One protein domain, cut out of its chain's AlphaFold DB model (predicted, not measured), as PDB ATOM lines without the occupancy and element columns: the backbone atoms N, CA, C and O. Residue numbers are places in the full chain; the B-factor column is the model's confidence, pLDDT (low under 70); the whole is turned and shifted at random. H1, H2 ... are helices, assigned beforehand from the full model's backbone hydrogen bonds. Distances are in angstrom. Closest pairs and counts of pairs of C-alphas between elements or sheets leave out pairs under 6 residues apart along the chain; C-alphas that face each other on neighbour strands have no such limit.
ATOM      1  N   ARG A   2      39.125 -24.433   6.291       73.62
ATOM      2  CA  ARG A   2      39.423 -25.622   7.126       73.62
ATOM      3  C   ARG A   2      39.920 -25.288   8.540       73.62
ATOM      4  O   ARG A   2      39.287 -25.693   9.498       73.62
ATOM      5  N   LEU A   3      40.934 -24.428   8.657       76.00
ATOM      6  CA  LEU A   3      41.456 -24.006   9.962       76.00
ATOM      7  C   LEU A   3      40.397 -23.333  10.855       76.00
ATOM      8  O   LEU A   3      40.421 -23.498  12.062       76.00
ATOM      9  N   ALA A   4      39.442 -22.601  10.281       75.38
ATOM     10  CA  ALA A   4      38.386 -21.972  11.067       75.38
ATOM     11  C   ALA A   4      37.337 -22.977  11.578       75.38
ATOM     12  O   ALA A   4      36.759 -22.757  12.641       75.38
ATOM     13  N   TYR A   5      37.118 -24.073  10.842       75.38
ATOM     14  CA  TYR A   5      36.338 -25.217  11.319       75.38
ATOM     15  C   TYR A   5      37.084 -25.974  12.417       75.38
ATOM     16  O   TYR A   5      36.489 -26.261  13.447       75.38
ATOM     17  N   ASP A   6      38.383 -26.224  12.231       83.38
ATOM     18  CA  ASP A   6      39.226 -26.906  13.224       83.38
ATOM     19  C   ASP A   6      39.330 -26.091  14.530       83.38
ATOM     20  O   ASP A   6      39.398 -26.639  15.627       83.38
ATOM     21  N   LEU A   7      39.292 -24.759  14.425       81.75
ATOM     22  CA  LEU A   7      39.239 -23.843  15.563       81.75
ATOM     23  C   LEU A   7      37.816 -23.618  16.099       81.75
ATOM     24  O   LEU A   7      37.666 -22.892  17.078       81.75
ATOM     25  N   GLU A   8      36.777 -24.221  15.516       85.19
ATOM     26  CA  GLU A   8      35.380 -24.065  15.951       85.19
ATOM     27  C   GLU A   8      34.989 -22.591  16.169       85.19
ATOM     28  O   GLU A   8      34.421 -22.213  17.200       85.19
ATOM     29  N   LEU A   9      35.372 -21.726  15.223       83.81
ATOM     30  CA  LEU A   9      35.115 -20.294  15.339       83.81
ATOM     31  C   LEU A   9      33.614 -20.019  15.229       83.81
ATOM     32  O   LEU A   9      32.947 -20.447  14.283       83.81
ATOM     33  N   SER A  10      33.089 -19.236  16.167       84.44
ATOM     34  CA  SER A  10      31.754 -18.660  16.052       84.44
ATOM     35  C   SER A  10      31.658 -17.758  14.812       84.44
ATOM     36  O   SER A  10      32.671 -17.254  14.317       84.44
ATOM     37  N   PRO A  11      30.446 -17.463  14.314       83.44
ATOM     38  CA  PRO A  11      30.272 -16.574  13.165       83.44
ATOM     39  C   PRO A  11      30.961 -15.204  13.322       83.44
ATOM     40  O   PRO A  11      31.530 -14.682  12.360       83.44
ATOM     41  N   ARG A  12      30.976 -14.639  14.539       82.06
ATOM     42  CA  ARG A  12      31.666 -13.374  14.847       82.06
ATOM     43  C   ARG A  12      33.191 -13.521  14.822       82.06
ATOM     44  O   ARG A  12      33.873 -12.666  14.263       82.06
ATOM     45  N   GLU A  13      33.724 -14.607  15.374       84.69
ATOM     46  CA  GLU A  13      35.160 -14.921  15.342       84.69
ATOM     47  C   GLU A  13      35.648 -15.178  13.910       84.69
ATOM     48  O   GLU A  13      36.674 -14.646  13.492       84.69
ATOM     49  N   LEU A  14      34.865 -15.907  13.111       84.94
ATOM     50  CA  LEU A  14      35.141 -16.138  11.695       84.94
ATOM     51  C   LEU A  14      35.147 -14.824  10.895       84.94
ATOM     52  O   LEU A  14      35.974 -14.640   9.996       84.94
ATOM     53  N   LYS A  15      34.256 -13.883  11.237       82.31
ATOM     54  CA  LYS A  15      34.220 -12.541  10.639       82.31
ATOM     55  C   LYS A  15      35.482 -11.748  10.969       82.31
ATOM     56  O   LYS A  15      36.120 -11.257  10.043       82.31
ATOM     57  N   ALA A  16      35.880 -11.681  12.239       83.50
ATOM     58  CA  ALA A  16      37.106 -10.992  12.646       83.50
ATOM     59  C   ALA A  16      38.352 -11.607  11.990       83.50
ATOM     60  O   ALA A  16      39.191 -10.888  11.443       83.50
ATOM     61  N   TRP A  17      38.437 -12.939  11.972       81.69
ATOM     62  CA  TRP A  17      39.555 -13.671  11.383       81.69
ATOM     63  C   TRP A  17      39.665 -13.439   9.870       81.69
ATOM     64  O   TRP A  17      40.744 -13.135   9.370       81.69
ATOM     65  N   SER A  18      38.548 -13.490   9.134       78.56
ATOM     66  CA  SER A  18      38.536 -13.210   7.687       78.56
ATOM     67  C   SER A  18      38.917 -11.764   7.342       78.56
ATOM     68  O   SER A  18      39.666 -11.551   6.389       78.56
ATOM     69  N   GLN A  19      38.469 -10.779   8.128       76.62
ATOM     70  CA  GLN A  19      38.837  -9.369   7.933       76.62
ATOM     71  C   GLN A  19      40.311  -9.098   8.265       76.62
ATOM     72  O   GLN A  19      40.970  -8.344   7.551       76.62
ATOM     73  N   SER A  20      40.857  -9.779   9.277       74.38
ATOM     74  CA  SER A  20      42.272  -9.671   9.662       74.38
ATOM     75  C   SER A  20      43.240 -10.176   8.580       74.38
ATOM     76  O   SER A  20      44.405  -9.792   8.570       74.38
ATOM     77  N   LEU A  21      42.764 -11.012   7.649       74.19
ATOM     78  CA  LEU A  21      43.539 -11.535   6.516       74.19
ATOM     79  C   LEU A  21      43.528 -10.611   5.283       74.19
ATOM     80  O   LEU A  21      44.071 -10.977   4.243       74.19
ATOM     81  N   GLY A  22      42.917  -9.424   5.374       64.81
ATOM     82  CA  GLY A  22      42.898  -8.441   4.285       64.81
ATOM     83  C   GLY A  22      41.864  -8.716   3.189       64.81
ATOM     84  O   GLY A  22      41.879  -8.052   2.156       64.81
ATOM     85  N   HIS A  23      40.944  -9.666   3.390       59.28
ATOM     86  CA  HIS A  23      39.809  -9.849   2.486       59.28
ATOM     87  C   HIS A  23      38.723  -8.802   2.783       59.28
ATOM     88  O   HIS A  23      37.916  -8.961   3.697       59.28
ATOM     89  N   GLU A  24      38.672  -7.741   1.972       53.56
ATOM     90  CA  GLU A  24      37.635  -6.693   2.044       53.56
ATOM     91  C   GLU A  24      36.247  -7.153   1.555       53.56
ATOM     92  O   GLU A  24      35.257  -6.450   1.745       53.56
ATOM     93  N   SER A  25      36.134  -8.348   0.966       50.50
ATOM     94  CA  SER A  25      34.847  -8.946   0.584       50.50
ATOM     95  C   SER A  25      34.481 -10.090   1.533       50.50
ATOM     96  O   SER A  25      35.066 -11.173   1.432       50.50
ATOM     97  N   PRO A  26      33.528  -9.891   2.462       54.31
ATOM     98  CA  PRO A  26      33.084 -10.952   3.345       54.31
ATOM     99  C   PRO A  26      32.337 -12.007   2.528       54.31
ATOM    100  O   PRO A  26      31.465 -11.681   1.724       54.31
ATOM    101  N   LEU A  27      32.638 -13.281   2.793       56.97
ATOM    102  CA  LEU A  27      31.707 -14.382   2.541       56.97
ATOM    103  C   LEU A  27      30.306 -13.910   2.958       56.97
ATOM    104  O   LEU A  27      30.082 -13.558   4.120       56.97
ATOM    105  N   THR A  28      29.389 -13.840   1.995       52.34
ATOM    106  CA  THR A  28      28.099 -13.132   2.063       52.34
ATOM    107  C   THR A  28      27.142 -13.635   3.154       52.34
ATOM    108  O   THR A  28      26.099 -13.034   3.383       52.34
ATOM    109  N   SER A  29      27.515 -14.672   3.905       57.12
ATOM    110  CA  SER A  29      26.773 -15.204   5.055       57.12
ATOM    111  C   SER A  29      27.127 -14.559   6.406       57.12
ATOM    112  O   SER A  29      26.413 -14.781   7.377       57.12
ATOM    113  N   LEU A  30      28.185 -13.738   6.503       59.62
ATOM    114  CA  LEU A  30      28.559 -13.027   7.746       59.62
ATOM    115  C   LEU A  30      28.038 -11.577   7.800       59.62
ATOM    116  O   LEU A  30      28.592 -10.734   8.515       59.62
ATOM    117  N   GLY A  31      27.022 -11.254   6.992       54.75
ATOM    118  CA  GLY A  31      26.463  -9.904   6.857       54.75
ATOM    119  C   GLY A  31      25.783  -9.375   8.124       54.75
ATOM    120  O   GLY A  31      25.791  -8.171   8.355       54.75
ATOM    121  N   SER A  32      25.281 -10.264   8.988       60.97
ATOM    122  CA  SER A  32      24.527  -9.901  10.199       60.97
ATOM    123  C   SER A  32      25.347  -9.169  11.268       60.97
ATOM    124  O   SER A  32      24.765  -8.556  12.154       60.97
ATOM    125  N   TYR A  33      26.682  -9.218  11.195       59.00
ATOM    126  CA  TYR A  33      27.580  -8.561  12.155       59.00
ATOM    127  C   TYR A  33      28.091  -7.190  11.686       59.00
ATOM    128  O   TYR A  33      28.905  -6.585  12.376       59.00
ATOM    129  N   GLY A  34      27.661  -6.698  10.516       66.06
ATOM    130  CA  GLY A  34      28.261  -5.503   9.917       66.06
ATOM    131  C   GLY A  34      29.759  -5.693   9.625       66.06
ATOM    132  O   GLY A  34      30.248  -6.824   9.498       66.06
ATOM    133  N   ALA A  35      30.500  -4.596   9.464       66.25
ATOM    134  CA  ALA A  35      31.960  -4.622   9.515       66.25
ATOM    135  C   ALA A  35      32.391  -4.400  10.969       66.25
ATOM    136  O   ALA A  35      31.995  -3.400  11.558       66.25
ATOM    137  N   LEU A  36      33.189  -5.313  11.533       74.94
ATOM    138  CA  LEU A  36      33.784  -5.091  12.850       74.94
ATOM    139  C   LEU A  36      34.799  -3.951  12.735       74.94
ATOM    140  O   LEU A  36      35.600  -3.926  11.793       74.94
ATOM    141  N   SER A  37      34.784  -3.023  13.686       81.81
ATOM    142  CA  SER A  37      35.833  -2.014  13.825       81.81
ATOM    143  C   SER A  37      37.192  -2.670  14.118       81.81
ATOM    144  O   SER A  37      37.272  -3.833  14.512       81.81
ATOM    145  N   ARG A  38      38.293  -1.928  13.931       78.12
ATOM    146  CA  ARG A  38      39.646  -2.444  14.227       78.12
ATOM    147  C   ARG A  38      39.808  -2.862  15.690       78.12
ATOM    148  O   ARG A  38      40.497  -3.838  15.958       78.12
ATOM    149  N   GLU A  39      39.176  -2.131  16.602       84.06
ATOM    150  CA  GLU A  39      39.185  -2.425  18.035       84.06
ATOM    151  C   GLU A  39      38.461  -3.746  18.320       84.06
ATOM    152  O   GLU A  39      39.053  -4.666  18.877       84.06
ATOM    153  N   GLU A  40      37.245  -3.916  17.795       82.75
ATOM    154  CA  GLU A  40      36.481  -5.158  17.960       82.75
ATOM    155  C   GLU A  40      37.165  -6.371  17.324       82.75
ATOM    156  O   GLU A  40      37.098  -7.475  17.864       82.75
ATOM    157  N   GLN A  41      37.817  -6.190  16.171       82.50
ATOM    158  CA  GLN A  41      38.632  -7.245  15.570       82.50
ATOM    159  C   GLN A  41      39.785  -7.631  16.502       82.50
ATOM    160  O   GLN A  41      40.019  -8.821  16.702       82.50
ATOM    161  N   GLY A  42      40.467  -6.648  17.094       84.38
ATOM    162  CA  GLY A  42      41.539  -6.870  18.063       84.38
ATOM    163  C   GLY A  42      41.072  -7.674  19.273       84.38
ATOM    164  O   GLY A  42      41.663  -8.710  19.581       84.38
ATOM    165  N   ASP A  43      39.969  -7.260  19.892       87.38
ATOM    166  CA  ASP A  43      39.397  -7.934  21.061       87.38
ATOM    167  C   ASP A  43      38.986  -9.376  20.755       87.38
ATOM    168  O   ASP A  43      39.270 -10.302  21.518       87.38
ATOM    169  N   VAL A  44      38.341  -9.593  19.606       87.50
ATOM    170  CA  VAL A  44      37.924 -10.930  19.178       87.50
ATOM    171  C   VAL A  44      39.136 -11.817  18.901       87.50
ATOM    172  O   VAL A  44      39.150 -12.971  19.319       87.50
ATOM    173  N   MET A  45      40.174 -11.298  18.245       86.75
ATOM    174  CA  MET A  45      41.387 -12.070  17.958       86.75
ATOM    175  C   MET A  45      42.172 -12.393  19.236       86.75
ATOM    176  O   MET A  45      42.665 -13.512  19.373       86.75
ATOM    177  N   ALA A  46      42.226 -11.470  20.202       86.44
ATOM    178  CA  ALA A  46      42.798 -11.729  21.521       86.44
ATOM    179  C   ALA A  46      42.018 -12.824  22.265       86.44
ATOM    180  O   ALA A  46      42.617 -13.731  22.846       86.44
ATOM    181  N   HIS A  47      40.686 -12.792  22.191       86.69
ATOM    182  CA  HIS A  47      39.839 -13.824  22.780       86.69
ATOM    183  C   HIS A  47      40.057 -15.200  22.135       86.69
ATOM    184  O   HIS A  47      40.222 -16.186  22.853       86.69
ATOM    185  N   ILE A  48      40.122 -15.274  20.797       85.56
ATOM    186  CA  ILE A  48      40.434 -16.516  20.069       85.56
ATOM    187  C   ILE A  48      41.790 -17.063  20.519       85.56
ATOM    188  O   ILE A  48      41.896 -18.256  20.799       85.56
ATOM    189  N   ALA A  49      42.808 -16.199  20.619       84.31
ATOM    190  CA  ALA A  49      44.143 -16.591  21.050       84.31
ATOM    191  C   ALA A  49      44.113 -17.185  22.461       84.31
ATOM    192  O   ALA A  49      44.540 -18.314  22.634       84.31
ATOM    193  N   VAL A  50      43.529 -16.504  23.449       83.38
ATOM    194  CA  VAL A  50      43.440 -17.027  24.826       83.38
ATOM    195  C   VAL A  50      42.683 -18.354  24.886       83.38
ATOM    196  O   VAL A  50      43.100 -19.272  25.583       83.38
ATOM    197  N   ARG A  51      41.581 -18.474  24.137       82.56
ATOM    198  CA  ARG A  51      40.707 -19.654  24.165       82.56
ATOM    199  C   ARG A  51      41.314 -20.872  23.463       82.56
ATOM    200  O   ARG A  51      40.923 -21.996  23.764       82.56
ATOM    201  N   LYS A  52      42.220 -20.650  22.506       79.00
ATOM    202  CA  LYS A  52      42.893 -21.693  21.712       79.00
ATOM    203  C   LYS A  52      44.380 -21.830  22.025       79.00
ATOM    204  O   LYS A  52      45.037 -22.670  21.418       79.00
ATOM    205  N   SER A  53      44.895 -21.037  22.961       70.75
ATOM    206  CA  SER A  53      46.218 -21.226  23.534       70.75
ATOM    207  C   SER A  53      46.234 -22.561  24.250       70.75
ATOM    208  O   SER A  53      45.650 -22.720  25.320       70.75
ATOM    209  N   ASP A  54      46.909 -23.518  23.637       67.50
ATOM    210  CA  ASP A  54      47.405 -24.675  24.348       67.50
ATOM    211  C   ASP A  54      48.610 -24.201  25.186       67.50
ATOM    212  O   ASP A  54      49.604 -23.741  24.607       67.50
ATOM    213  N   PRO A  55      48.521 -24.233  26.530       61.41
ATOM    214  CA  PRO A  55      49.615 -23.811  27.401       61.41
ATOM    215  C   PRO A  55      50.902 -24.621  27.177       61.41
ATOM    216  O   PRO A  55      51.974 -24.122  27.515       61.41
ATOM    217  N   ASP A  56      50.817 -25.798  26.545       61.19
ATOM    218  CA  ASP A  56      51.965 -26.645  26.214       61.19
ATOM    219  C   ASP A  56      52.488 -26.451  24.770       61.19
ATOM    220  O   ASP A  56      53.574 -26.931  24.435       61.19
ATOM    221  N   ALA A  57      51.783 -25.718  23.895       64.88
ATOM    222  CA  ALA A  57      52.152 -25.608  22.472       64.88
ATOM    223  C   ALA A  57      53.320 -24.647  22.183       64.88
ATOM    224  O   ALA A  57      54.017 -24.794  21.173       64.88
ATOM    225  N   ALA A  58      53.559 -23.661  23.048       64.38
ATOM    226  CA  ALA A  58      54.663 -22.716  22.910       64.38
ATOM    227  C   ALA A  58      55.737 -23.006  23.960       64.38
ATOM    228  O   ALA A  58      55.792 -22.377  25.014       64.38
ATOM    229  N   THR A  59      56.611 -23.967  23.663       73.38
ATOM    230  CA  THR A  59      57.767 -24.234  24.525       73.38
ATOM    231  C   THR A  59      58.777 -23.087  24.453       73.38
ATOM    232  O   THR A  59      58.883 -22.378  23.446       73.38
ATOM    233  N   GLU A  60      59.573 -22.920  25.510       76.06
ATOM    234  CA  GLU A  60      60.686 -21.961  25.523       76.06
ATOM    235  C   GLU A  60      61.651 -22.190  24.342       76.06
ATOM    236  O   GLU A  60      62.206 -21.241  23.786       76.06
ATOM    237  N   GLU A  61      61.784 -23.441  23.898       77.31
ATOM    238  CA  GLU A  61      62.563 -23.827  22.722       77.31
ATOM    239  C   GLU A  61      61.985 -23.239  21.426       77.31
ATOM    240  O   GLU A  61      62.720 -22.640  20.639       77.31
ATOM    241  N   THR A  62      60.664 -23.301  21.231       80.94
ATOM    242  CA  THR A  62      59.988 -22.667  20.086       80.94
ATOM    243  C   THR A  62      60.249 -21.156  20.058       80.94
ATOM    244  O   THR A  62      60.527 -20.583  18.999       80.94
ATOM    245  N   LEU A  63      60.222 -20.502  21.224       81.75
ATOM    246  CA  LEU A  63      60.486 -19.066  21.347       81.75
ATOM    247  C   LEU A  63      61.946 -18.724  20.999       81.75
ATOM    248  O   LEU A  63      62.206 -17.780  20.246       81.75
ATOM    249  N   ARG A  64      62.901 -19.524  21.492       83.88
ATOM    250  CA  ARG A  64      64.335 -19.387  21.188       83.88
ATOM    251  C   ARG A  64      64.618 -19.557  19.695       83.88
ATOM    252  O   ARG A  64      65.335 -18.739  19.114       83.88
ATOM    253  N   GLN A  65      64.016 -20.558  19.055       83.81
ATOM    254  CA  GLN A  65      64.160 -20.800  17.617       83.81
ATOM    255  C   GLN A  65      63.599 -19.645  16.780       83.81
ATOM    256  O   GLN A  65      64.234 -19.206  15.817       83.81
ATOM    257  N   MET A  66      62.447 -19.094  17.175       85.12
ATOM    258  CA  MET A  66      61.843 -17.954  16.485       85.12
ATOM    259  C   MET A  66      62.730 -16.700  16.576       85.12
ATOM    260  O   MET A  66      62.955 -16.026  15.568       85.12
ATOM    261  N   MET A  67      63.314 -16.431  17.748       87.75
ATOM    262  CA  MET A  67      64.261 -15.325  17.947       87.75
ATOM    263  C   MET A  67      65.541 -15.486  17.119       87.75
ATOM    264  O   MET A  67      66.007 -14.519  16.513       87.75
ATOM    265  N   ALA A  68      66.087 -16.703  17.028       87.62
ATOM    266  CA  ALA A  68      67.260 -16.987  16.201       87.62
ATOM    267  C   ALA A  68      66.988 -16.748  14.701       87.62
ATOM    268  O   ALA A  68      67.827 -16.177  13.998       87.62
ATOM    269  N   LEU A  69      65.801 -17.123  14.210       86.94
ATOM    270  CA  LEU A  69      65.387 -16.878  12.825       86.94
ATOM    271  C   LEU A  69      65.214 -15.383  12.519       86.94
ATOM    272  O   LEU A  69      65.640 -14.921  11.459       86.94
ATOM    273  N   LEU A  70      64.632 -14.615  13.444       86.94
ATOM    274  CA  LEU A  70      64.469 -13.165  13.295       86.94
ATOM    275  C   LEU A  70      65.811 -12.422  13.318       86.94
ATOM    276  O   LEU A  70      66.000 -11.483  12.544       86.94
ATOM    277  N   ALA A  71      66.757 -12.863  14.151       83.31
ATOM    278  CA  ALA A  71      68.112 -12.313  14.183       83.31
ATOM    279  C   ALA A  71      68.863 -12.559  12.863       83.31
ATOM    280  O   ALA A  71      69.527 -11.662  12.352       83.31
ATOM    281  N   ARG A  72      68.693 -13.745  12.263       73.88
ATOM    282  CA  ARG A  72      69.339 -14.137  10.999       73.88
ATOM    283  C   ARG A  72      68.783 -13.421   9.765       73.88
ATOM    284  O   ARG A  72      69.449 -13.359   8.744       73.88
ATOM    285  N   ARG A  73      67.563 -12.883   9.842       66.12
ATOM    286  CA  ARG A  73      66.935 -12.107   8.755       66.12
ATOM    287  C   ARG A  73      67.353 -10.632   8.733       66.12
ATOM    288  O   ARG A  73      66.963  -9.918   7.815       66.12
ATOM    289  N   ARG A  74      68.076 -10.172   9.761       59.16
ATOM    290  CA  ARG A  74      68.574  -8.793   9.911       59.16
ATOM    291  C   ARG A  74      70.055  -8.625   9.532       59.16
ATOM    292  O   ARG A  74      70.542  -7.501   9.607       59.16
TER     293      ARG A  74
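AT A GLANCE: This is residues 2 to 74 of the 75 residues of an uncharacterized protein of Phenylobacterium sp. 20VBR1 (UniProt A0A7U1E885). The longest helix, H3, and H2 pack on each other at a steep angle to make the core of a small body, with the short helix H1 near H2. The last helix, H4, sticks out alone: residues 53 to 74 stand free, and they make much of the length. The long unnamed stretch of residues 21 to 37 joins H2 to H3, and its Ser 32 lies at the end of the model away from H4. The printed part has 73 residues with four named helices, in the order H1, H2, H3, H4, and no named strand; the class is all helix. The whole is loose, with a radius of gyration of the C-alphas of 15.5 A, and only just elongated, spanning 43 by 29 by 24 A.

HOW THE PARTS SIT: H3, residues 38 to 52, touches H2, residues 11 to 20, with 12 pairs of C-alphas within 8 A. Their closest C-alphas are those of Ala 16 and Gln 41, 5.0 A apart. The two helices run opposite ways at a steep tilt of 66 degrees, and their centres are 9.5 A apart. H1, residues 2 to 6, is close to H2 but not clearly touching it; their closest C-alphas, those of Ala 4 and Leu 14, are 6.7 A apart. H1 and H3 are apart. H4, residues 60 to 72, touches no helix and is apart from H1, H2 and H3. In H1, H2, H3 and H4 every O i to N i+4 pair is within hydrogen-bond range.

IN THESE COORDINATES: H3 runs 20.9 A from C-alpha 38 at (39.646, -2.444, 14.227) to C-alpha 52 at (42.893, -21.693, 21.712). H2, from Pro 11 to Ser 20, is 14.3 A long. H1, from Arg 2 to Asp 6, is 6.2 A long and begins with C-alpha 2 at (39.423, -25.622, 7.126). H4 is 18.6 A long, from Glu 60 to Arg 72, and ends with C-alpha 72 at (69.339, -14.137, 10.999).

THE WHOLE: The C-alphas of Ser 32 and Arg 72 are the two farthest apart, at 45.0 A. Without residues 53 to 74 the body has 51 residues, spanning 25 by 25 by 19 A, with a radius of gyration of 10.2 A. The link from H1 to H2 is tight, that from H3 to H4 is short, and that from H2 to H3, 17 residues, is long. The printed part has no cut. Its mean pLDDT is 75.4, and residues 22 to 35, 54 to 58 and 73 to 74 are under 70.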